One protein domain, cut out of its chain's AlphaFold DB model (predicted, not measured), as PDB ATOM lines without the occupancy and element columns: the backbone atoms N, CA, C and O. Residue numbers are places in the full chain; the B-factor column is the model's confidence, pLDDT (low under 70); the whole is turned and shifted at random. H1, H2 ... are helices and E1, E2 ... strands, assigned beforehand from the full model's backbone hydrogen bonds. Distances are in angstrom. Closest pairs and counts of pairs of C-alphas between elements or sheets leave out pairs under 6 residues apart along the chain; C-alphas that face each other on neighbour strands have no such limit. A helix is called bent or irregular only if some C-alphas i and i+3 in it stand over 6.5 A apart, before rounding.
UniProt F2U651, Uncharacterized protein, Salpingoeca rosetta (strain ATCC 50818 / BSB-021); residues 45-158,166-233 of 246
ATOM      1  N   TRP A  45       3.904  -7.509  31.237       92.12
ATOM      2  CA  TRP A  45       4.919  -8.560  31.221       92.12
ATOM      3  C   TRP A  45       4.395  -9.951  30.836       92.12
ATOM      4  O   TRP A  45       5.168 -10.764  30.347       92.12
ATOM      5  N   LYS A  46       3.091 -10.234  30.986       93.19
ATOM      6  CA  LYS A  46       2.479 -11.494  30.517       93.19
ATOM      7  C   LYS A  46       2.298 -11.575  28.998       93.19
ATOM      8  O   LYS A  46       1.995 -12.650  28.491       93.19
ATOM      9  N   GLN A  47       2.412 -10.447  28.297       94.44
ATOM     10  CA  GLN A  47       2.278 -10.334  26.841       94.44
ATOM     11  C   GLN A  47       3.639 -10.142  26.148       94.44
ATOM     12  O   GLN A  47       3.717 -10.209  24.923       94.44
ATOM     13  N   TRP A  48       4.697  -9.881  26.917       96.00
ATOM     14  CA  TRP A  48       6.056  -9.705  26.415       96.00
ATOM     15  C   TRP A  48       6.728 -11.037  26.089       96.00
ATOM     16  O   TRP A  48       6.379 -12.085  26.635       96.00
ATOM     17  N   ASP A  49       7.715 -10.983  25.196       97.62
ATOM     18  CA  ASP A  49       8.641 -12.090  25.006       97.62
ATOM     19  C   ASP A  49       9.697 -12.133  26.125       97.62
ATOM     20  O   ASP A  49       9.817 -11.224  26.951       97.62
ATOM     21  N   GLN A  50      10.476 -13.217  26.152       97.38
ATOM     22  CA  GLN A  50      11.504 -13.431  27.169       97.38
ATOM     23  C   GLN A  50      12.559 -12.313  27.193       97.38
ATOM     24  O   GLN A  50      13.010 -11.926  28.266       97.38
ATOM     25  N   ALA A  51      12.937 -11.776  26.027       97.62
ATOM     26  CA  ALA A  51      13.994 -10.774  25.933       97.62
ATOM     27  C   ALA A  51      13.549  -9.427  26.521       97.62
ATOM     28  O   ALA A  51      14.333  -8.768  27.203       97.62
ATOM     29  N   GLU A  52      12.289  -9.038  26.316       97.44
ATOM     30  CA  GLU A  52      11.727  -7.841  26.943       97.44
ATOM     31  C   GLU A  52      11.492  -8.038  28.452       97.44
ATOM     32  O   GLU A  52      11.790  -7.124  29.222       97.44
ATOM     33  N   ILE A  53      11.059  -9.224  28.907       97.06
ATOM     34  CA  ILE A  53      10.988  -9.550  30.348       97.06
ATOM     35  C   ILE A  53      12.375  -9.412  30.996       97.06
ATOM     36  O   ILE A  53      12.518  -8.731  32.016       97.06
ATOM     37  N   ASP A  54      13.409  -9.990  30.382       97.25
ATOM     38  CA  ASP A  54      14.784  -9.931  30.885       97.25
ATOM     39  C   ASP A  54      15.335  -8.498  30.881       97.25
ATOM     40  O   ASP A  54      15.938  -8.067  31.865       97.25
ATOM     41  N   ARG A  55      15.072  -7.717  29.824       96.75
ATOM     42  CA  ARG A  55      15.449  -6.294  29.736       96.75
ATOM     43  C   ARG A  55      14.754  -5.439  30.797       96.75
ATOM     44  O   ARG A  55      15.362  -4.519  31.344       96.75
ATOM     45  N   GLN A  56      13.490  -5.717  31.098       96.25
ATOM     46  CA  GLN A  56      12.721  -4.991  32.114       96.25
ATOM     47  C   GLN A  56      13.178  -5.352  33.532       96.25
ATOM     48  O   GLN A  56      13.171  -4.491  34.407       96.25
ATOM     49  N   MET A  57      13.644  -6.584  33.761       95.75
ATOM     50  CA  MET A  57      14.250  -7.016  35.030       95.75
ATOM     51  C   MET A  57      15.750  -6.680  35.151       95.75
ATOM     52  O   MET A  57      16.394  -7.099  36.113       95.75
ATOM     53  N   SER A  58      16.314  -5.900  34.219       95.94
ATOM     54  CA  SER A  58      17.734  -5.532  34.186       95.94
ATOM     55  C   SER A  58      17.928  -4.003  34.174       95.94
ATOM     56  O   SER A  58      18.150  -3.416  33.111       95.94
ATOM     57  N   PRO A  59      17.878  -3.317  35.338       95.38
ATOM     58  CA  PRO A  59      17.970  -1.851  35.408       95.38
ATOM     59  C   PRO A  59      19.252  -1.258  34.799       95.38
ATOM     60  O   PRO A  59      19.254  -0.124  34.328       95.38
ATOM     61  N   SER A  60      20.340  -2.033  34.726       96.62
ATOM     62  CA  SER A  60      21.586  -1.633  34.053       96.62
ATOM     63  C   SER A  60      21.411  -1.357  32.557       96.62
ATOM     64  O   SER A  60      22.134  -0.528  32.011       96.62
ATOM     65  N   GLN A  61      20.429  -1.980  31.897       96.81
ATOM     66  CA  GLN A  61      20.108  -1.731  30.486       96.81
ATOM     67  C   GLN A  61      19.361  -0.406  30.254       96.81
ATOM     68  O   GLN A  61      19.141  -0.028  29.104       96.81
ATOM     69  N   TRP A  62      18.992   0.299  31.328       96.88
ATOM     70  CA  TRP A  62      18.280   1.579  31.299       96.88
ATOM     71  C   TRP A  62      19.123   2.749  31.827       96.88
ATOM     72  O   TRP A  62      18.669   3.891  31.778       96.88
ATOM     73  N   SER A  63      20.362   2.501  32.281       96.50
ATOM     74  CA  SER A  63      21.285   3.583  32.640       96.50
ATOM     75  C   SER A  63      21.577   4.461  31.426       96.50
ATOM     76  O   SER A  63      21.970   3.987  30.360       96.50
ATOM     77  N   HIS A  64      21.411   5.766  31.616       95.50
ATOM     78  CA  HIS A  64      21.736   6.784  30.623       95.50
ATOM     79  C   HIS A  64      23.215   7.220  30.693       95.50
ATOM     80  O   HIS A  64      23.707   7.884  29.781       95.50
ATOM     81  N   ARG A  65      23.926   6.865  31.777       94.94
ATOM     82  CA  ARG A  65      25.294   7.323  32.074       94.94
ATOM     83  C   ARG A  65      26.371   6.465  31.418       94.94
ATOM     84  O   ARG A  65      27.377   6.984  30.941       94.94
ATOM     85  N   LEU A  66      26.196   5.145  31.460       94.69
ATOM     86  CA  LEU A  66      27.196   4.143  31.087       94.69
ATOM     87  C   LEU A  66      26.508   2.923  30.458       94.69
ATOM     88  O   LEU A  66      25.316   2.704  30.637       94.69
ATOM     89  N   SER A  67      27.272   2.080  29.757       96.62
ATOM     90  CA  SER A  67      26.769   0.768  29.330       96.62
ATOM     91  C   SER A  67      26.448  -0.128  30.533       96.62
ATOM     92  O   SER A  67      27.056   0.020  31.594       96.62
ATOM     93  N   ALA A  68      25.553  -1.104  30.347       94.88
ATOM     94  CA  ALA A  68      25.063  -1.986  31.411       94.88
ATOM     95  C   ALA A  68      26.179  -2.622  32.269       94.88
ATOM     96  O   ALA A  68      26.145  -2.555  33.497       94.88
ATOM     97  N   ASP A  69      27.224  -3.160  31.638       95.12
ATOM     98  CA  ASP A  69      28.387  -3.716  32.342       95.12
ATOM     99  C   ASP A  69      29.179  -2.672  33.140       95.12
ATOM    100  O   ASP A  69      29.788  -2.992  34.161       95.12
ATOM    101  N   ASN A  70      29.248  -1.438  32.643       96.19
ATOM    102  CA  ASN A  70      30.085  -0.391  33.216       96.19
ATOM    103  C   ASN A  70      29.366   0.372  34.332       96.19
ATOM    104  O   ASN A  70      30.033   0.725  35.302       96.19
ATOM    105  N   VAL A  71      28.039   0.554  34.263       96.12
ATOM    106  CA  VAL A  71      27.266   1.104  35.392       96.12
ATOM    107  C   VAL A  71      27.320   0.162  36.597       96.12
ATOM    108  O   VAL A  71      27.617   0.614  37.699       96.12
ATOM    109  N   ILE A  72      27.193  -1.158  36.386       94.38
ATOM    110  CA  ILE A  72      27.337  -2.158  37.460       94.38
ATOM    111  C   ILE A  72      28.734  -2.071  38.099       94.38
ATOM    112  O   ILE A  72      28.852  -2.000  39.322       94.38
ATOM    113  N   LYS A  73      29.804  -2.028  37.289       93.56
ATOM    114  CA  LYS A  73      31.187  -1.915  37.796       93.56
ATOM    115  C   LYS A  73      31.420  -0.619  38.575       93.56
ATOM    116  O   LYS A  73      32.065  -0.667  39.619       93.56
ATOM    117  N   ALA A  74      30.914   0.512  38.081       92.94
ATOM    118  CA  ALA A  74      31.037   1.806  38.749       92.94
ATOM    119  C   ALA A  74      30.306   1.800  40.101       92.94
ATOM    120  O   ALA A  74      30.911   2.106  41.127       92.94
ATOM    121  N   HIS A  75      29.054   1.345  40.119       92.88
ATOM    122  CA  HIS A  75      28.237   1.248  41.326       92.88
ATOM    123  C   HIS A  75      28.890   0.370  42.409       92.88
ATOM    124  O   HIS A  75      29.058   0.791  43.556       92.88
ATOM    125  N   CYS A  76      29.360  -0.825  42.026       90.38
ATOM    126  CA  CYS A  76      30.067  -1.736  42.929       90.38
ATOM    127  C   CYS A  76      31.399  -1.179  43.467       90.38
ATOM    128  O   CYS A  76      31.863  -1.650  44.504       90.38
ATOM    129  N   ALA A  77      32.016  -0.201  42.794       89.38
ATOM    130  CA  ALA A  77      33.231   0.463  43.269       89.38
ATOM    131  C   ALA A  77      32.946   1.608  44.261       89.38
ATOM    132  O   ALA A  77      33.783   1.885  45.120       89.38
ATOM    133  N   VAL A  78      31.779   2.258  44.168       84.44
ATOM    134  CA  VAL A  78      31.385   3.383  45.039       84.44
ATOM    135  C   VAL A  78      30.834   2.896  46.381       84.44
ATOM    136  O   VAL A  78      31.308   3.335  47.431       84.44
ATOM    137  N   LEU A  79      29.879   1.955  46.371       81.00
ATOM    138  CA  LEU A  79      29.153   1.548  47.585       81.00
ATOM    139  C   LEU A  79      30.030   1.149  48.791       81.00
ATOM    140  O   LEU A  79      29.670   1.535  49.908       81.00
ATOM    141  N   PRO A  80      31.153   0.406  48.652       84.38
ATOM    142  CA  PRO A  80      31.974   0.030  49.804       84.38
ATOM    143  C   PRO A  80      32.550   1.242  50.548       84.38
ATOM    144  O   PRO A  80      32.549   1.253  51.777       84.38
ATOM    145  N   THR A  81      32.981   2.274  49.813       82.81
ATOM    146  CA  THR A  81      33.586   3.492  50.372       82.81
ATOM    147  C   THR A  81      32.581   4.264  51.224       82.81
ATOM    148  O   THR A  81      32.861   4.537  52.392       82.81
ATOM    149  N   GLU A  82      31.389   4.519  50.677       83.81
ATOM    150  CA  GLU A  82      30.298   5.216  51.375       83.81
ATOM    151  C   GLU A  82      29.793   4.422  52.589       83.81
ATOM    152  O   GLU A  82      29.526   4.975  53.658       83.81
ATOM    153  N   THR A  83      29.715   3.092  52.461       83.31
ATOM    154  CA  THR A  83      29.291   2.223  53.566       83.31
ATOM    155  C   THR A  83      30.309   2.248  54.710       83.31
ATOM    156  O   THR A  83      29.928   2.362  55.876       83.31
ATOM    157  N   ASP A  84      31.607   2.173  54.404       85.56
ATOM    158  CA  ASP A  84      32.665   2.246  55.415       85.56
ATOM    159  C   ASP A  84      32.802   3.646  56.025       85.56
ATOM    160  O   ASP A  84      33.171   3.761  57.192       85.56
ATOM    161  N   GLU A  85      32.460   4.706  55.292       86.00
ATOM    162  CA  GLU A  85      32.343   6.052  55.853       86.00
ATOM    163  C   GLU A  85      31.178   6.161  56.842       86.00
ATOM    164  O   GLU A  85      31.386   6.572  57.985       86.00
ATOM    165  N   SER A  86      29.988   5.686  56.468       84.44
ATOM    166  CA  SER A  86      28.820   5.663  57.359       84.44
ATOM    167  C   SER A  86      29.105   4.923  58.676       84.44
ATOM    168  O   SER A  86      28.828   5.448  59.759       84.44
ATOM    169  N   ARG A  87      29.780   3.764  58.602       86.25
ATOM    170  CA  ARG A  87      30.238   2.970  59.762       86.25
ATOM    171  C   ARG A  87      31.292   3.668  60.628       86.25
ATOM    172  O   ARG A  87      31.393   3.352  61.811       86.25
ATOM    173  N   ARG A  88      32.111   4.561  60.056       86.69
ATOM    174  CA  ARG A  88      33.092   5.374  60.802       86.69
ATOM    175  C   ARG A  88      32.431   6.545  61.527       86.69
ATOM    176  O   ARG A  88      32.903   6.930  62.593       86.69
ATOM    177  N   LEU A  89      31.383   7.123  60.937       85.69
ATOM    178  CA  LEU A  89      30.751   8.356  61.416       85.69
ATOM    179  C   LEU A  89      29.546   8.123  62.338       85.69
ATOM    180  O   LEU A  89      29.219   9.006  63.132       85.69
ATOM    181  N   THR A  90      28.892   6.961  62.257       83.19
ATOM    182  CA  THR A  90      27.616   6.695  62.941       83.19
ATOM    183  C   THR A  90      27.671   5.419  63.778       83.19
ATOM    184  O   THR A  90      28.165   4.387  63.333       83.19
ATOM    185  N   GLU A  91      27.109   5.468  64.987       86.25
ATOM    186  CA  GLU A  91      26.879   4.286  65.824       86.25
ATOM    187  C   GLU A  91      25.869   3.341  65.143       86.25
ATOM    188  O   GLU A  91      24.768   3.755  64.774       86.25
ATOM    189  N   TYR A  92      26.245   2.072  64.972       88.81
ATOM    190  CA  TYR A  92      25.442   1.060  64.283       88.81
ATOM    191  C   TYR A  92      25.535  -0.298  64.984       88.81
ATOM    192  O   TYR A  92      26.506  -0.596  65.684       88.81
ATOM    193  N   LYS A  93      24.527  -1.142  64.767       87.50
ATOM    194  CA  LYS A  93      24.504  -2.537  65.213       87.50
ATOM    195  C   LYS A  93      24.613  -3.458  64.003       87.50
ATOM    196  O   LYS A  93      23.774  -3.381  63.114       87.50
ATOM    197  N   ARG A  94      25.612  -4.342  63.985       87.19
ATOM    198  CA  ARG A  94      25.730  -5.405  62.977       87.19
ATOM    199  C   ARG A  94      25.133  -6.703  63.503       87.19
ATOM    200  O   ARG A  94      25.641  -7.249  64.478       87.19
ATOM    201  N   ASP A  95      24.121  -7.217  62.818       85.69
ATOM    202  CA  ASP A  95      23.533  -8.532  63.083       85.69
ATOM    203  C   ASP A  95      23.739  -9.458  61.884       85.69
ATOM    204  O   ASP A  95      23.545  -9.042  60.744       85.69
ATOM    205  N   ALA A  96      24.105 -10.719  62.118       84.31
ATOM    206  CA  ALA A  96      24.087 -11.742  61.073       84.31
ATOM    207  C   ALA A  96      22.671 -12.319  60.926       84.31
ATOM    208  O   ALA A  96      22.020 -12.620  61.926       84.31
ATOM    209  N   TYR A  97      22.209 -12.488  59.686       75.94
ATOM    210  CA  TYR A  97      20.930 -13.137  59.360       75.94
ATOM    211  C   TYR A  97      21.097 -14.471  58.608       75.94
ATOM    212  O   TYR A  97      20.106 -15.141  58.323       75.94
ATOM    213  N   GLY A  98      22.340 -14.858  58.311       77.56
ATOM    214  CA  GLY A  98      22.736 -16.168  57.788       77.56
ATOM    215  C   GLY A  98      23.981 -16.691  58.511       77.56
ATOM    216  O   GLY A  98      24.237 -16.317  59.656       77.56
ATOM    217  N   ASP A  99      24.799 -17.486  57.824       76.00
ATOM    218  CA  ASP A  99      26.050 -18.045  58.362       76.00
ATOM    219  C   ASP A  99      27.161 -16.977  58.499       76.00
ATOM    220  O   ASP A  99      28.271 -17.257  58.959       76.00
ATOM    221  N   GLY A 100      26.888 -15.736  58.079       62.09
ATOM    222  CA  GLY A 100      27.739 -14.555  58.276       62.09
ATOM    223  C   GLY A 100      28.971 -14.501  57.368       62.09
ATOM    224  O   GLY A 100      29.679 -13.496  57.342       62.09
ATOM    225  N   ALA A 101      29.218 -15.551  56.582       56.72
ATOM    226  CA  ALA A 101      30.455 -15.740  55.828       56.72
ATOM    227  C   ALA A 101      30.541 -14.951  54.503       56.72
ATOM    228  O   ALA A 101      31.618 -14.897  53.910       56.72
ATOM    229  N   LYS A 102      29.434 -14.373  54.004       56.78
ATOM    230  CA  LYS A 102      29.373 -13.701  52.683       56.78
ATOM    231  C   LYS A 102      28.455 -12.472  52.635       56.78
ATOM    232  O   LYS A 102      27.641 -12.337  51.730       56.78
ATOM    233  N   GLY A 103      28.569 -11.573  53.612       62.12
ATOM    234  CA  GLY A 103      27.748 -10.352  53.634       62.12
ATOM    235  C   GLY A 103      26.292 -10.582  54.052       62.12
ATOM    236  O   GLY A 103      25.465  -9.699  53.877       62.12
ATOM    237  N   GLU A 104      25.989 -11.734  54.657       74.00
ATOM    238  CA  GLU A 104      24.697 -12.058  55.282       74.00
ATOM    239  C   GLU A 104      24.537 -11.339  56.636       74.00
ATOM    240  O   GLU A 104      24.241 -11.941  57.672       74.00
ATOM    241  N   VAL A 105      24.830 -10.039  56.631       81.06
ATOM    242  CA  VAL A 105      24.834  -9.153  57.789       81.06
ATOM    243  C   VAL A 105      24.033  -7.897  57.479       81.06
ATOM    244  O   VAL A 105      24.142  -7.330  56.393       81.06
ATOM    245  N   ILE A 106      23.239  -7.450  58.444       84.00
ATOM    246  CA  ILE A 106      22.501  -6.192  58.384       84.00
ATOM    247  C   ILE A 106      23.142  -5.192  59.348       84.00
ATOM    248  O   ILE A 106      23.279  -5.461  60.542       84.00
ATOM    249  N   ASP A 107      23.540  -4.034  58.820       85.62
ATOM    250  CA  ASP A 107      23.991  -2.895  59.618       85.62
ATOM    251  C   ASP A 107      22.772  -2.009  59.929       85.62
ATOM    252  O   ASP A 107      22.244  -1.310  59.065       85.62
ATOM    253  N   SER A 108      22.297  -2.073  61.171       85.25
ATOM    254  CA  SER A 108      21.154  -1.311  61.675       85.25
ATOM    255  C   SER A 108      21.616  -0.001  62.311       85.25
ATOM    256  O   SER A 108      22.283  -0.007  63.348       85.25
ATOM    257  N   TYR A 109      21.212   1.122  61.724       84.19
ATOM    258  CA  TYR A 109      21.448   2.467  62.250       84.19
ATOM    259  C   TYR A 109      20.188   2.931  62.988       84.19
ATOM    260  O   TYR A 109      19.133   3.096  62.376       84.19
ATOM    261  N   LEU A 110      20.272   3.096  64.311       80.12
ATOM    262  CA  LEU A 110      19.116   3.383  65.167       80.12
ATOM    263  C   LEU A 110      19.142   4.846  65.651       80.12
ATOM    264  O   LEU A 110      19.852   5.157  66.610       80.12
ATOM    265  N   PRO A 111      18.387   5.767  65.019       71.62
ATOM    266  CA  PRO A 111      18.288   7.150  65.483       71.62
ATOM    267  C   PRO A 111      17.608   7.222  66.857       71.62
ATOM    268  O   PRO A 111      16.542   6.646  67.066       71.62
ATOM    269  N   LYS A 112      18.209   7.978  67.783       69.81
ATOM    270  CA  LYS A 112      17.804   8.046  69.202       69.81
ATOM    271  C   LYS A 112      16.383   8.586  69.421       69.81
ATOM    272  O   LYS A 112      15.730   8.182  70.377       69.81
ATOM    273  N   ASP A 113      15.904   9.439  68.514       70.75
ATOM    274  CA  ASP A 113      14.664  10.212  68.679       70.75
ATOM    275  C   ASP A 113      13.540   9.834  67.689       70.75
ATOM    276  O   ASP A 113      12.448  10.413  67.728       70.75
ATOM    277  N   SER A 114      13.769   8.864  66.793       66.25
ATOM    278  CA  SER A 114      12.753   8.485  65.804       66.25
ATOM    279  C   SER A 114      11.653   7.636  66.439       66.25
ATOM    280  O   SER A 114      11.892   6.552  66.967       66.25
ATOM    281  N   THR A 115      10.421   8.144  66.394       68.75
ATOM    282  CA  THR A 115       9.245   7.536  67.049       68.75
ATOM    283  C   THR A 115       8.111   7.208  66.078       68.75
ATOM    284  O   THR A 115       7.059   6.716  66.496       68.75
ATOM    285  N   THR A 116       8.318   7.460  64.783       75.00
ATOM    286  CA  THR A 116       7.331   7.243  63.722       75.00
ATOM    287  C   THR A 116       7.828   6.156  62.770       75.00
ATOM    288  O   THR A 116       8.736   6.416  61.977       75.00
ATOM    289  N   PRO A 117       7.239   4.944  62.809       81.88
ATOM    290  CA  PRO A 117       7.490   3.919  61.805       81.88
ATOM    291  C   PRO A 117       7.312   4.512  60.406       81.88
ATOM    292  O   PRO A 117       6.292   5.140  60.129       81.88
ATOM    293  N   SER A 118       8.311   4.339  59.548       86.69
ATOM    294  CA  SER A 118       8.339   4.899  58.197       86.69
ATOM    295  C   SER A 118       9.010   3.907  57.249       86.69
ATOM    296  O   SER A 118       9.885   3.150  57.669       86.69
ATOM    297  N   ILE A 119       8.600   3.905  55.984       89.94
ATOM    298  CA  ILE A 119       9.182   3.083  54.921       89.94
ATOM    299  C   ILE A 119       9.701   4.029  53.843       89.94
ATOM    300  O   ILE A 119       8.950   4.856  53.334       89.94
ATOM    301  N   PHE A 120      10.973   3.888  53.481       91.94
ATOM    302  CA  PHE A 120      11.585   4.588  52.356       91.94
ATOM    303  C   PHE A 120      12.096   3.531  51.380       91.94
ATOM    304  O   PHE A 120      13.037   2.804  51.693       91.94
ATOM    305  N   SER A 121      11.430   3.388  50.237       92.88
ATOM    306  CA  SER A 121      11.813   2.445  49.187       92.88
ATOM    307  C   SER A 121      12.264   3.233  47.969       92.88
ATOM    308  O   SER A 121      11.533   4.097  47.494       92.88
ATOM    309  N   VAL A 122      13.460   2.936  47.476       92.00
ATOM    310  CA  VAL A 122      13.987   3.465  46.216       92.00
ATOM    311  C   VAL A 122      14.025   2.302  45.232       92.00
ATOM    312  O   VAL A 122      14.532   1.239  45.588       92.00
ATOM    313  N   SER A 123      13.454   2.480  44.040       83.00
ATOM    314  CA  SER A 123      13.487   1.497  42.946       83.00
ATOM    315  C   SER A 123      13.051   0.074  43.348       83.00
ATOM    316  O   SER A 123      13.675  -0.929  42.997       83.00
ATOM    317  N   GLY A 124      11.973  -0.024  44.131       84.12
ATOM    318  CA  GLY A 124      11.528  -1.277  44.740       84.12
ATOM    319  C   GLY A 124      10.906  -2.288  43.765       84.12
ATOM    320  O   GLY A 124       9.964  -1.983  43.034       84.12
ATOM    321  N   LEU A 125      11.349  -3.547  43.846       89.31
ATOM    322  CA  LEU A 125      10.643  -4.702  43.278       89.31
ATOM    323  C   LEU A 125       9.513  -5.144  44.220       89.31
ATOM    324  O   LEU A 125       9.769  -5.665  45.305       89.31
ATOM    325  N   LEU A 126       8.257  -4.926  43.814       93.12
ATOM    326  CA  LEU A 126       7.083  -5.101  44.689       93.12
ATOM    327  C   LEU A 126       6.162  -6.268  44.277       93.12
ATOM    328  O   LEU A 126       5.291  -6.660  45.057       93.12
ATOM    329  N   ASP A 127       6.374  -6.856  43.095       93.94
ATOM    330  CA  ASP A 127       5.867  -8.178  42.699       93.94
ATOM    331  C   ASP A 127       7.006  -8.997  42.075       93.94
ATOM    332  O   ASP A 127       7.784  -8.480  41.271       93.94
ATOM    333  N   LEU A 128       7.122 -10.266  42.472       95.75
ATOM    334  CA  LEU A 128       8.207 -11.157  42.064       95.75
ATOM    335  C   LEU A 128       7.859 -12.083  40.889       95.75
ATOM    336  O   LEU A 128       8.731 -12.835  40.469       95.75
ATOM    337  N   ALA A 129       6.644 -12.066  40.331       96.00
ATOM    338  CA  ALA A 129       6.355 -12.902  39.157       96.00
ATOM    339  C   ALA A 129       7.132 -12.497  37.888       96.00
ATOM    340  O   ALA A 129       7.636 -13.406  37.231       96.00
ATOM    341  N   PRO A 130       7.326 -11.201  37.561       95.62
ATOM    342  CA  PRO A 130       8.227 -10.815  36.473       95.62
ATOM    343  C   PRO A 130       9.663 -11.303  36.719       95.62
ATOM    344  O   PRO A 130      10.312 -11.815  35.814       95.62
ATOM    345  N   VAL A 131      10.125 -11.240  37.976       96.25
ATOM    346  CA  VAL A 131      11.447 -11.738  38.391       96.25
ATOM    347  C   VAL A 131      11.547 -13.257  38.200       96.25
ATOM    348  O   VAL A 131      12.524 -13.737  37.632       96.25
ATOM    349  N   GLN A 132      10.521 -14.009  38.612       97.19
ATOM    350  CA  GLN A 132      10.412 -15.464  38.442       97.19
ATOM    351  C   GLN A 132      10.381 -15.885  36.960       97.19
ATOM    352  O   GLN A 132      10.884 -16.955  36.617       97.19
ATOM    353  N   ALA A 133       9.808 -15.054  36.089       96.81
ATOM    354  CA  ALA A 133       9.764 -15.273  34.646       96.81
ATOM    355  C   ALA A 133      11.051 -14.842  33.911       96.81
ATOM    356  O   ALA A 133      11.172 -15.108  32.721       96.81
ATOM    357  N   SER A 134      11.999 -14.187  34.589       97.12
ATOM    358  CA  SER A 134      13.228 -13.641  33.989       97.12
ATOM    359  C   SER A 134      14.479 -14.484  34.264       97.12
ATOM    360  O   SER A 134      14.487 -15.336  35.158       97.12
ATOM    361  N   TYR A 135      15.579 -14.150  33.583       96.19
ATOM    362  CA  TYR A 135      16.933 -14.670  33.820       96.19
ATOM    363  C   TYR A 135      17.348 -14.679  35.304       96.19
ATOM    364  O   TYR A 135      18.074 -15.569  35.747       96.19
ATOM    365  N   ALA A 136      16.864 -13.723  36.111       94.81
ATOM    366  CA  ALA A 136      17.175 -13.648  37.538       94.81
ATOM    367  C   ALA A 136      16.743 -14.917  38.300       94.81
ATOM    368  O   ALA A 136      17.332 -15.267  39.331       94.81
ATOM    369  N   ASN A 137      15.746 -15.645  37.791       96.88
ATOM    370  CA  ASN A 137      15.240 -16.847  38.433       96.88
ATOM    371  C   ASN A 137      16.188 -18.057  38.337       96.88
ATOM    372  O   ASN A 137      16.065 -18.977  39.145       96.88
ATOM    373  N   GLU A 138      17.179 -18.053  37.438       95.56
ATOM    374  CA  GLU A 138      18.226 -19.089  37.410       95.56
ATOM    375  C   GLU A 138      19.014 -19.130  38.732       95.56
ATOM    376  O   GLU A 138      19.327 -20.205  39.263       95.56
ATOM    377  N   ALA A 139      19.286 -17.946  39.291       93.00
ATOM    378  CA  ALA A 139      19.946 -17.774  40.578       93.00
ATOM    379  C   ALA A 139      18.963 -17.906  41.754       93.00
ATOM    380  O   ALA A 139      19.261 -18.606  42.723       93.00
ATOM    381  N   LEU A 140      17.801 -17.245  41.673       92.69
ATOM    382  CA  LEU A 140      16.863 -17.116  42.798       92.69
ATOM    383  C   LEU A 140      15.978 -18.352  43.029       92.69
ATOM    384  O   LEU A 140      15.582 -18.602  44.168       92.69
ATOM    385  N   LYS A 141      15.674 -19.122  41.976       96.44
ATOM    386  CA  LYS A 141      14.883 -20.371  42.008       96.44
ATOM    387  C   LYS A 141      13.553 -20.230  42.759       96.44
ATOM    388  O   LYS A 141      13.161 -21.098  43.540       96.44
ATOM    389  N   LEU A 142      12.872 -19.112  42.523       95.94
ATOM    390  CA  LEU A 142      11.607 -18.743  43.140       95.94
ATOM    391  C   LEU A 142      10.500 -19.721  42.740       95.94
ATOM    392  O   LEU A 142      10.162 -19.888  41.566       95.94
ATOM    393  N   THR A 143       9.889 -20.318  43.755       97.38
ATOM    394  CA  THR A 143       8.628 -21.055  43.643       97.38
ATOM    395  C   THR A 143       7.432 -20.104  43.706       97.38
ATOM    396  O   THR A 143       7.499 -19.046  44.336       97.38
ATOM    397  N   ASP A 144       6.292 -20.520  43.154       96.69
ATOM    398  CA  ASP A 144       5.045 -19.741  43.179       96.69
ATOM    399  C   ASP A 144       4.613 -19.370  44.609       96.69
ATOM    400  O   ASP A 144       4.083 -18.284  44.853       96.69
ATOM    401  N   GLN A 145       4.893 -20.249  45.580       95.88
ATOM    402  CA  GLN A 145       4.647 -19.999  47.001       95.88
ATOM    403  C   GLN A 145       5.528 -18.863  47.543       95.88
ATOM    404  O   GLN A 145       5.042 -18.023  48.301       95.88
ATOM    405  N   GLN A 146       6.809 -18.813  47.162       95.38
ATOM    406  CA  GLN A 146       7.708 -17.717  47.539       95.38
ATOM    407  C   GLN A 146       7.301 -16.415  46.849       95.38
ATOM    408  O   GLN A 146       7.227 -15.388  47.516       95.38
ATOM    409  N   VAL A 147       6.939 -16.448  45.562       95.25
ATOM    410  CA  VAL A 147       6.419 -15.269  44.849       95.25
ATOM    411  C   VAL A 147       5.153 -14.733  45.521       95.25
ATOM    412  O   VAL A 147       5.057 -13.533  45.776       95.25
ATOM    413  N   ALA A 148       4.203 -15.600  45.882       91.62
ATOM    414  CA  ALA A 148       2.995 -15.201  46.603       91.62
ATOM    415  C   ALA A 148       3.292 -14.622  48.000       91.62
ATOM    416  O   ALA A 148       2.633 -13.669  48.415       91.62
ATOM    417  N   ARG A 149       4.281 -15.179  48.716       91.31
ATOM    418  CA  ARG A 149       4.634 -14.789  50.091       91.31
ATOM    419  C   ARG A 149       5.539 -13.557  50.183       91.31
ATOM    420  O   ARG A 149       5.489 -12.873  51.199       91.31
ATOM    421  N   TYR A 150       6.374 -13.294  49.181       92.56
ATOM    422  CA  TYR A 150       7.422 -12.263  49.228       92.56
ATOM    423  C   TYR A 150       7.164 -11.071  48.293       92.56
ATOM    424  O   TYR A 150       8.031 -10.219  48.156       92.56
ATOM    425  N   SER A 151       5.981 -10.982  47.674       93.00
ATOM    426  CA  SER A 151       5.556  -9.826  46.867       93.00
ATOM    427  C   SER A 151       4.696  -8.855  47.695       93.00
ATOM    428  O   SER A 151       3.519  -9.163  47.924       93.00
ATOM    429  N   PRO A 152       5.194  -7.674  48.119       91.44
ATOM    430  CA  PRO A 152       4.406  -6.675  48.852       91.44
ATOM    431  C   PRO A 152       3.048  -6.336  48.215       91.44
ATOM    432  O   PRO A 152       2.047  -6.218  48.927       91.44
ATOM    433  N   LEU A 153       2.979  -6.266  46.880       89.88
ATOM    434  CA  LEU A 153       1.742  -6.027  46.120       89.88
ATOM    435  C   LEU A 153       0.668  -7.109  46.308       89.88
ATOM    436  O   LEU A 153      -0.522  -6.829  46.155       89.88
ATOM    437  N   ARG A 154       1.064  -8.338  46.651       89.31
ATOM    438  CA  ARG A 154       0.149  -9.467  46.889       89.31
ATOM    439  C   ARG A 154      -0.279  -9.573  48.346       89.31
ATOM    440  O   ARG A 154      -1.351 -10.108  48.611       89.31
ATOM    441  N   LEU A 155       0.539  -9.060  49.265       87.94
ATOM    442  CA  LEU A 155       0.278  -9.074  50.705       87.94
ATOM    443  C   LEU A 155      -0.636  -7.930  51.153       87.94
ATOM    444  O   LEU A 155      -1.431  -8.122  52.065       87.94
ATOM    445  N   ILE A 156      -0.557  -6.756  50.517       83.69
ATOM    446  CA  ILE A 156      -1.259  -5.541  50.975       83.69
ATOM    447  C   ILE A 156      -2.790  -5.669  51.036       83.69
ATOM    448  O   ILE A 156      -3.420  -5.011  51.852       83.69
ATOM    449  N   ASN A 157      -3.382  -6.537  50.209       80.62
ATOM    450  CA  ASN A 157      -4.824  -6.813  50.209       80.62
ATOM    451  C   ASN A 157      -5.208  -8.049  51.054       80.62
ATOM    452  O   ASN A 157      -6.377  -8.438  51.068       80.62
ATOM    453  N   GLN A 158      -4.251  -8.721  51.707       81.88
ATOM    454  CA  GLN A 158      -4.517  -9.908  52.524       81.88
ATOM    455  C   GLN A 158      -4.838  -9.519  53.976       81.88
ATOM    456  O   GLN A 158      -4.232  -8.594  54.518       81.88
ATOM    457  N   HIS A 166       0.262   2.317  61.000       73.19
ATOM    458  CA  HIS A 166       0.210   3.541  60.196       73.19
ATOM    459  C   HIS A 166       1.620   4.138  60.146       73.19
ATOM    460  O   HIS A 166       2.057   4.796  61.092       73.19
ATOM    461  N   CYS A 167       2.323   3.859  59.055       84.00
ATOM    462  CA  CYS A 167       3.647   4.368  58.754       84.00
ATOM    463  C   CYS A 167       3.574   5.319  57.562       84.00
ATOM    464  O   CYS A 167       2.732   5.147  56.679       84.00
ATOM    465  N   GLN A 168       4.446   6.325  57.547       88.44
ATOM    466  CA  GLN A 168       4.645   7.132  56.349       88.44
ATOM    467  C   GLN A 168       5.461   6.307  55.357       88.44
ATOM    468  O   GLN A 168       6.564   5.868  55.679       88.44
ATOM    469  N   VAL A 169       4.927   6.103  54.160       91.31
ATOM    470  CA  VAL A 169       5.638   5.452  53.060       91.31
ATOM    471  C   VAL A 169       6.112   6.520  52.078       91.31
ATOM    472  O   VAL A 169       5.371   7.448  51.755       91.31
ATOM    473  N   VAL A 170       7.340   6.390  51.597       94.50
ATOM    474  CA  VAL A 170       7.856   7.121  50.439       94.50
ATOM    475  C   VAL A 170       8.415   6.097  49.463       94.50
ATOM    476  O   VAL A 170       9.221   5.241  49.841       94.50
ATOM    477  N   LEU A 171       7.945   6.170  48.223       95.62
ATOM    478  CA  LEU A 171       8.357   5.330  47.106       95.62
ATOM    479  C   LEU A 171       9.054   6.239  46.087       95.62
ATOM    480  O   LEU A 171       8.398   7.047  45.434       95.62
ATOM    481  N   ALA A 172      10.374   6.144  45.983       96.06
ATOM    482  CA  ALA A 172      11.170   6.892  45.021       96.06
ATOM    483  C   ALA A 172      11.440   6.046  43.769       96.06
ATOM    484  O   ALA A 172      11.848   4.887  43.874       96.06
ATOM    485  N   ILE A 173      11.231   6.639  42.596       95.25
ATOM    486  CA  ILE A 173      11.491   6.040  41.284       95.25
ATOM    487  C   ILE A 173      12.455   6.971  40.545       95.25
ATOM    488  O   ILE A 173      12.205   8.172  40.454       95.25
ATOM    489  N   ALA A 174      13.546   6.431  40.010       96.19
ATOM    490  CA  ALA A 174      14.418   7.181  39.112       96.19
ATOM    491  C   ALA A 174      13.729   7.451  37.755       96.19
ATOM    492  O   ALA A 174      12.905   6.660  37.293       96.19
ATOM    493  N   GLU A 175      14.053   8.569  37.100       95.38
ATOM    494  CA  GLU A 175      13.534   8.893  35.763       95.38
ATOM    495  C   GLU A 175      13.897   7.804  34.741       95.38
ATOM    496  O   GLU A 175      13.042   7.352  33.975       95.38
ATOM    497  N   HIS A 176      15.145   7.331  34.779       96.00
ATOM    498  CA  HIS A 176      15.678   6.320  33.869       96.00
ATOM    499  C   HIS A 176      15.567   4.907  34.471       96.00
ATOM    500  O   HIS A 176      16.564   4.242  34.755       96.00
ATOM    501  N   GLU A 177      14.323   4.463  34.675       93.88
ATOM    502  CA  GLU A 177      13.946   3.138  35.192       93.88
ATOM    503  C   GLU A 177      13.161   2.301  34.166       93.88
ATOM    504  O   GLU A 177      12.331   2.857  33.437       93.88
ATOM    505  N   PRO A 178      13.325   0.961  34.144       95.00
ATOM    506  CA  PRO A 178      12.365   0.056  33.519       95.00
ATOM    507  C   PRO A 178      10.904   0.318  33.917       95.00
ATOM    508  O   PRO A 178      10.551   0.565  35.076       95.00
ATOM    509  N   ALA A 179      10.017   0.182  32.932       93.69
ATOM    510  CA  ALA A 179       8.594   0.479  33.066       93.69
ATOM    511  C   ALA A 179       7.897  -0.377  34.142       93.69
ATOM    512  O   ALA A 179       6.996   0.115  34.820       93.69
ATOM    513  N   GLU A 180       8.331  -1.625  34.360       93.69
ATOM    514  CA  GLU A 180       7.756  -2.472  35.417       93.69
ATOM    515  C   GLU A 180       8.068  -1.984  36.835       93.69
ATOM    516  O   GLU A 180       7.224  -2.135  37.716       93.69
ATOM    517  N   PHE A 181       9.231  -1.374  37.075       94.00
ATOM    518  CA  PHE A 181       9.602  -0.847  38.396       94.00
ATOM    519  C   PHE A 181       8.748   0.379  38.746       94.00
ATOM    520  O   PHE A 181       8.209   0.488  39.857       94.00
ATOM    521  N   ARG A 182       8.516   1.244  37.750       93.25
ATOM    522  CA  ARG A 182       7.532   2.331  37.812       93.25
ATOM    523  C   ARG A 182       6.118   1.799  38.069       93.25
ATOM    524  O   ARG A 182       5.505   2.165  39.072       93.25
ATOM    525  N   ARG A 183       5.638   0.858  37.246       93.06
ATOM    526  CA  ARG A 183       4.303   0.239  37.375       93.06
ATOM    527  C   ARG A 183       4.107  -0.442  38.736       93.06
ATOM    528  O   ARG A 183       3.015  -0.385  39.303       93.06
ATOM    529  N   HIS A 184       5.138  -1.093  39.277       93.12
ATOM    530  CA  HIS A 184       5.120  -1.679  40.619       93.12
ATOM    531  C   HIS A 184       4.919  -0.619  41.699       93.12
ATOM    532  O   HIS A 184       4.025  -0.769  42.536       93.12
ATOM    533  N   SER A 185       5.706   0.452  41.651       93.69
ATOM    534  CA  SER A 185       5.662   1.543  42.626       93.69
ATOM    535  C   SER A 185       4.329   2.298  42.580       93.69
ATOM    536  O   SER A 185       3.707   2.512  43.620       93.69
ATOM    537  N   GLU A 186       3.811   2.592  41.384       93.81
ATOM    538  CA  GLU A 186       2.490   3.204  41.176       93.81
ATOM    539  C   GLU A 186       1.343   2.306  41.674       93.81
ATOM    540  O   GLU A 186       0.480   2.764  42.428       93.81
ATOM    541  N   LYS A 187       1.343   1.009  41.321       92.88
ATOM    542  CA  LYS A 187       0.334   0.037  41.792       92.88
ATOM    543  C   LYS A 187       0.365  -0.090  43.320       92.88
ATOM    544  O   LYS A 187      -0.689  -0.186  43.945       92.88
ATOM    545  N   TYR A 188       1.550  -0.051  43.934       92.56
ATOM    546  CA  TYR A 188       1.691  -0.166  45.387       92.56
ATOM    547  C   TYR A 188       1.268   1.117  46.107       92.56
ATOM    548  O   TYR A 188       0.560   1.026  47.109       92.56
ATOM    549  N   ALA A 189       1.582   2.296  45.558       93.12
ATOM    550  CA  ALA A 189       1.059   3.574  46.039       93.12
ATOM    551  C   ALA A 189      -0.480   3.593  46.029       93.12
ATOM    552  O   ALA A 189      -1.094   3.886  47.054       93.12
ATOM    553  N   GLN A 190      -1.113   3.188  44.922       92.44
ATOM    554  CA  GLN A 190      -2.577   3.092  44.830       92.44
ATOM    555  C   GLN A 190      -3.164   2.118  45.868       92.44
ATOM    556  O   GLN A 190      -4.174   2.424  46.508       92.44
ATOM    557  N   CYS A 191      -2.532   0.956  46.083       90.56
ATOM    558  CA  CYS A 191      -2.955   0.014  47.122       90.56
ATOM    559  C   CYS A 191      -2.794   0.590  48.540       90.56
ATOM    560  O   CYS A 191      -3.699   0.423  49.356       90.56
ATOM    561  N   LEU A 192      -1.697   1.290  48.839       90.19
ATOM    562  CA  LEU A 192      -1.475   1.963  50.126       90.19
ATOM    563  C   LEU A 192      -2.529   3.052  50.380       90.19
ATOM    564  O   LEU A 192      -3.159   3.059  51.440       90.19
ATOM    565  N   GLN A 193      -2.804   3.904  49.389       89.88
ATOM    566  CA  GLN A 193      -3.857   4.923  49.473       89.88
ATOM    567  C   GLN A 193      -5.241   4.314  49.724       89.88
ATOM    568  O   GLN A 193      -5.986   4.815  50.567       89.88
ATOM    569  N   ALA A 194      -5.579   3.207  49.053       89.19
ATOM    570  CA  ALA A 194      -6.847   2.506  49.264       89.19
ATOM    571  C   ALA A 194      -7.014   1.976  50.706       89.19
ATOM    572  O   ALA A 194      -8.141   1.850  51.179       89.19
ATOM    573  N   HIS A 195      -5.908   1.736  51.419       86.31
ATOM    574  CA  HIS A 195      -5.878   1.358  52.838       86.31
ATOM    575  C   HIS A 195      -5.673   2.555  53.788       86.31
ATOM    576  O   HIS A 195      -5.404   2.367  54.972       86.31
ATOM    577  N   SER A 196      -5.819   3.795  53.300       87.88
ATOM    578  CA  SER A 196      -5.593   5.031  54.073       87.88
ATOM    579  C   SER A 196      -4.189   5.137  54.694       87.88
ATOM    580  O   SER A 196      -4.003   5.764  55.740       87.88
ATOM    581  N   MET A 197      -3.188   4.529  54.053       87.81
ATOM    582  CA  MET A 197      -1.784   4.681  54.428       87.81
ATOM    583  C   MET A 197      -1.227   5.980  53.832       87.81
ATOM    584  O   MET A 197      -1.397   6.207  52.631       87.81
ATOM    585  N   PRO A 198      -0.546   6.832  54.623       89.75
ATOM    586  CA  PRO A 198       0.191   7.967  54.084       89.75
ATOM    587  C   PRO A 198       1.295   7.458  53.154       89.75
ATOM    588  O   PRO A 198       2.208   6.761  53.594       89.75
ATOM    589  N   VAL A 199       1.201   7.788  51.869       92.31
ATOM    590  CA  VAL A 199       2.190   7.415  50.857       92.31
ATOM    591  C   VAL A 199       2.492   8.597  49.950       92.31
ATOM    592  O   VAL A 199       1.586   9.309  49.517       92.31
ATOM    593  N   GLU A 200       3.773   8.787  49.669       94.69
ATOM    594  CA  GLU A 200       4.281   9.712  48.666       94.69
ATOM    595  C   GLU A 200       4.987   8.910  47.566       94.69
ATOM    596  O   GLU A 200       5.769   8.003  47.864       94.69
ATOM    597  N   LEU A 201       4.702   9.233  46.305       95.31
ATOM    598  CA  LEU A 201       5.431   8.725  45.145       95.31
ATOM    599  C   LEU A 201       6.321   9.862  44.633       95.31
ATOM    600  O   LEU A 201       5.826  10.967  44.407       95.31
ATOM    601  N   VAL A 202       7.619   9.605  44.504       96.06
ATOM    602  CA  VAL A 202       8.631  10.615  44.179       96.06
ATOM    603  C   VAL A 202       9.357  10.204  42.907       96.06
ATOM    604  O   VAL A 202      10.177   9.290  42.924       96.06
ATOM    605  N   ASP A 203       9.077  10.907  41.815       94.88
ATOM    606  CA  ASP A 203       9.903  10.858  40.613       94.88
ATOM    607  C   ASP A 203      11.188  11.659  40.839       94.88
ATOM    608  O   ASP A 203      11.145  12.841  41.193       94.88
ATOM    609  N   VAL A 204      12.335  11.011  40.647       95.88
ATOM    610  CA  VAL A 204      13.653  11.628  40.802       95.88
ATOM    611  C   VAL A 204      14.227  11.912  39.411       95.88
ATOM    612  O   VAL A 204      14.523  10.963  38.681       95.88
ATOM    613  N   PRO A 205      14.361  13.190  39.011       95.62
ATOM    614  CA  PRO A 205      14.766  13.551  37.656       95.62
ATOM    615  C   PRO A 205      16.252  13.280  37.404       95.62
ATOM    616  O   PRO A 205      17.073  13.392  38.316       95.62
ATOM    617  N   ALA A 206      16.590  13.000  36.144       95.00
ATOM    618  CA  ALA A 206      17.948  12.852  35.613       95.00
ATOM    619  C   ALA A 206      18.851  11.812  36.317       95.00
ATOM    620  O   ALA A 206      20.073  11.891  36.209       95.00
ATOM    621  N   VAL A 207      18.266  10.829  37.007       96.19
ATOM    622  CA  VAL A 207      18.976   9.693  37.627       96.19
ATOM    623  C   VAL A 207      18.509   8.362  37.035       96.19
ATOM    624  O   VAL A 207      17.403   8.254  36.496       96.19
ATOM    625  N   ASP A 208      19.363   7.349  37.131       95.94
ATOM    626  CA  ASP A 208      19.067   5.937  36.895       95.94
ATOM    627  C   ASP A 208      18.964   5.153  38.219       95.94
ATOM    628  O   ASP A 208      19.108   5.701  39.312       95.94
ATOM    629  N   HIS A 209      18.692   3.850  38.127       94.94
ATOM    630  CA  HIS A 209      18.578   2.940  39.277       94.94
ATOM    631  C   HIS A 209      19.772   3.002  40.254       94.94
ATOM    632  O   HIS A 209      19.622   2.712  41.441       94.94
ATOM    633  N   PHE A 210      20.965   3.359  39.769       95.00
ATOM    634  CA  PHE A 210      22.216   3.238  40.511       95.00
ATOM    635  C   PHE A 210      22.616   4.567  41.164       95.00
ATOM    636  O   PHE A 210      22.846   4.590  42.376       95.00
ATOM    637  N   ASP A 211      22.635   5.690  40.434       94.69
ATOM    638  CA  ASP A 211      22.974   6.991  41.040       94.69
ATOM    639  C   ASP A 211      21.863   7.576  41.905       94.69
ATOM    640  O   ASP A 211      22.143   8.350  42.825       94.69
ATOM    641  N   CYS A 212      20.624   7.124  41.716       94.19
ATOM    642  CA  CYS A 212      19.547   7.397  42.657       94.19
ATOM    643  C   CYS A 212      19.909   6.955  44.097       94.19
ATOM    644  O   CYS A 212      19.529   7.631  45.059       94.19
ATOM    645  N   ILE A 213      20.706   5.881  44.229       92.88
ATOM    646  CA  ILE A 213      21.287   5.382  45.486       92.88
ATOM    647  C   ILE A 213      22.660   6.007  45.777       92.88
ATOM    648  O   ILE A 213      22.892   6.427  46.910       92.88
ATOM    649  N   GLU A 214      23.569   6.091  44.792       93.44
ATOM    650  CA  GLU A 214      24.939   6.616  44.997       93.44
ATOM    651  C   GLU A 214      24.915   8.027  45.604       93.44
ATOM    652  O   GLU A 214      25.723   8.331  46.479       93.44
ATOM    653  N   ASN A 215      23.953   8.868  45.212       93.56
ATOM    654  CA  ASN A 215      23.823  10.244  45.696       93.56
ATOM    655  C   ASN A 215      23.297  10.377  47.147       93.56
ATOM    656  O   ASN A 215      23.301  11.486  47.683       93.56
ATOM    657  N   LEU A 216      22.884   9.294  47.824       92.06
ATOM    658  CA  LEU A 216      22.325   9.355  49.191       92.06
ATOM    659  C   LEU A 216      23.322   9.829  50.269       92.06
ATOM    660  O   LEU A 216      22.897  10.228  51.354       92.06
ATOM    661  N   HIS A 217      24.628   9.836  49.984       89.06
ATOM    662  CA  HIS A 217      25.637  10.439  50.865       89.06
ATOM    663  C   HIS A 217      25.576  11.981  50.876       89.06
ATOM    664  O   HIS A 217      25.990  12.620  51.845       89.06
ATOM    665  N   GLN A 218      25.039  12.602  49.819       91.69
ATOM    666  CA  GLN A 218      24.980  14.057  49.678       91.69
ATOM    667  C   GLN A 218      23.801  14.612  50.476       91.69
ATOM    668  O   GLN A 218      22.644  14.280  50.219       91.69
ATOM    669  N   ARG A 219      24.074  15.504  51.432       90.38
ATOM    670  CA  ARG A 219      23.061  16.060  52.346       90.38
ATOM    671  C   ARG A 219      21.987  16.880  51.622       90.38
ATOM    672  O   ARG A 219      20.836  16.914  52.053       90.38
ATOM    673  N   GLU A 220      22.366  17.542  50.535       93.81
ATOM    674  CA  GLU A 220      21.517  18.430  49.744       93.81
ATOM    675  C   GLU A 220      20.685  17.685  48.688       93.81
ATOM    676  O   GLU A 220      19.739  18.274  48.157       93.81
ATOM    677  N   TYR A 221      21.000  16.416  48.405       95.75
ATOM    678  CA  TYR A 221      20.264  15.584  47.455       95.75
ATOM    679  C   TYR A 221      18.836  15.313  47.945       95.75
ATOM    680  O   TYR A 221      18.573  15.143  49.138       95.75
ATOM    681  N   GLU A 222      17.883  15.302  47.012       93.88
ATOM    682  CA  GLU A 222      16.455  15.360  47.327       93.88
ATOM    683  C   GLU A 222      15.980  14.160  48.158       93.88
ATOM    684  O   GLU A 222      15.269  14.336  49.152       93.88
ATOM    685  N   LEU A 223      16.431  12.950  47.817       94.69
ATOM    686  CA  LEU A 223      16.106  11.751  48.589       94.69
ATOM    687  C   LEU A 223      16.735  11.769  49.986       94.69
ATOM    688  O   LEU A 223      16.067  11.391  50.948       94.69
ATOM    689  N   THR A 224      17.962  12.273  50.132       94.31
ATOM    690  CA  THR A 224      18.630  12.404  51.436       94.31
ATOM    691  C   THR A 224      17.868  13.354  52.353       94.31
ATOM    692  O   THR A 224      17.603  13.026  53.510       94.31
ATOM    693  N   ARG A 225      17.427  14.509  51.833       93.75
ATOM    694  CA  ARG A 225      16.610  15.474  52.591       93.75
ATOM    695  C   ARG A 225      15.287  14.862  53.053       93.75
ATOM    696  O   ARG A 225      14.897  15.063  54.204       93.75
ATOM    697  N   ARG A 226      14.627  14.079  52.192       92.19
ATOM    698  CA  ARG A 226      13.385  13.350  52.518       92.19
ATOM    699  C   ARG A 226      13.612  12.274  53.574       92.19
ATOM    700  O   ARG A 226      12.872  12.229  54.554       92.19
ATOM    701  N   LEU A 227      14.656  11.461  53.424       90.69
ATOM    702  CA  LEU A 227      15.022  10.420  54.385       90.69
ATOM    703  C   LEU A 227      15.322  11.011  55.773       90.69
ATOM    704  O   LEU A 227      14.803  10.517  56.774       90.69
ATOM    705  N   ILE A 228      16.071  12.118  55.835       88.44
ATOM    706  CA  ILE A 228      16.330  12.861  57.079       88.44
ATOM    707  C   ILE A 228      15.022  13.400  57.679       88.44
ATOM    708  O   ILE A 228      14.819  13.288  58.891       88.44
ATOM    709  N   ALA A 229      14.121  13.958  56.863       87.12
ATOM    710  CA  ALA A 229      12.838  14.477  57.333       87.12
ATOM    711  C   ALA A 229      11.935  13.375  57.919       87.12
ATOM    712  O   ALA A 229      11.351  13.578  58.983       87.12
ATOM    713  N   LEU A 230      11.876  12.198  57.282       86.19
ATOM    714  CA  LEU A 230      11.164  11.022  57.802       86.19
ATOM    715  C   LEU A 230      11.775  10.518  59.110       86.19
ATOM    716  O   LEU A 230      11.058  10.333  60.092       86.19
ATOM    717  N   ALA A 231      13.098  10.334  59.149       82.56
ATOM    718  CA  ALA A 231      13.795   9.854  60.341       82.56
ATOM    719  C   ALA A 231      13.599  10.800  61.541       82.56
ATOM    720  O   ALA A 231      13.461  10.341  62.676       82.56
ATOM    721  N   SER A 232      13.520  12.109  61.278       81.56
ATOM    722  CA  SER A 232      13.306  13.165  62.278       81.56
ATOM    723  C   SER A 232      11.831  13.375  62.667       81.56
ATOM    724  O   SER A 232      11.541  14.190  63.546       81.56
ATOM    725  N   ALA A 233      10.878  12.686  62.027       74.38
ATOM    726  CA  ALA A 233       9.454  12.883  62.278       74.38
ATOM    727  C   ALA A 233       9.037  12.287  63.634       74.38
ATOM    728  O   ALA A 233       8.906  11.071  63.801       74.38
TER     729      ALA A 233
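This is residues 45 to 158 and 166 to 233 of the 246 residues of an uncharacterized protein of Salpingoeca rosetta (strain ATCC 50818 / BSB-021) (UniProt F2U651). A small sheet of three parallel strands, E3, E4 and E5, lies between helix H8 on one face and helices H9 and H10 on the other. The long bent helix H3 passes along H9, the hairpin of E1 and E2 follows it away from the sheet, and short helices H4 to H7 form a loose group of which H7 packs on H8. The printed part has 182 residues with ten named helices and five named strands, in the order H1 H2 H3 E1 E2 E3 H4 H5 H6 H7 E4 H8 E5 H9 H10. Its class is mixed, and it is compact, with a radius of gyration of the C-alphas of 17.3 A and spans of 48 by 41 by 39 A.

The sheet runs E3, residues 118 to 122, E4, residues 168 to 176, and E5, residues 199 to 208; N 121 and O 170 are 2.9 A apart, N 173 and O 202 2.9 A, within hydrogen-bond range. E5 bends by 87 degrees at residue 205. H8, residues 179 to 194, runs along the strands at a height of 9.3 A over the sheet, its closest C-alphas to E4 being Arg 182 and Ile 173, 6.4 A. E4, H8 and E5 form a strand-helix-strand unit, two parallel neighbours with a helix between, with a right-handed crossover. On the opposite face, making three layers, are H9, residues 211 to 217, height 10.1 A, and H10, residues 222 to 231, height 9.0 A. H3, residues 68 to 89, was assigned as one helix by its hydrogen bonds but is bent, with C-alphas 77 and 80 6.7 A apart; its arm H3a, residues 68 to 77, is close to but not clearly touching H9 (closest C-alphas His 75 and Glu 214, 7.3 A), and arm H3b is residues 80 to 89. H2, residues 59 to 62, touches H3a, C-alphas Ser 60 and Ala 68 at 4.4 A, and only grazes the sheet. E1, residues 93 to 96, and E2, residues 105 to 108, are an antiparallel hairpin, with N 95 and O 106 3.0 A apart. H7, residues 152 to 155, touches H8, C-alphas Leu 153 and Tyr 188 at 5.9 A. H4, residues 129 to 132, is close to but not clearly touching H1, residues 50 to 56, H5, residues 137 to 140, and H6, residues 144 to 150. Every O i to N i+4 pair is within hydrogen-bond range in H1, H3a, H3b, H6, H8 and H10; H9, irregular with C-alphas 214 and 217 7.0 A apart, has 1 of 3, and 2 of 4 O i to N i+3 pairs.

E4 is 25.1 A long, H8 22.5 A and E5 22.0 A. H1 begins at C-alpha 50 (11.504, -13.431, 27.169), and H10 ends at C-alpha 231 (13.795, 9.854, 60.341).

The two C-alphas farthest apart, Asp 49 and Lys 112, are 49.4 A apart. Residues 159 to 165 are not printed, with 16.2 A between C-alphas 158 and 166; of the links printed whole, none is long. Residues 100 to 103, 112, 114 and 115 have pLDDT under 70.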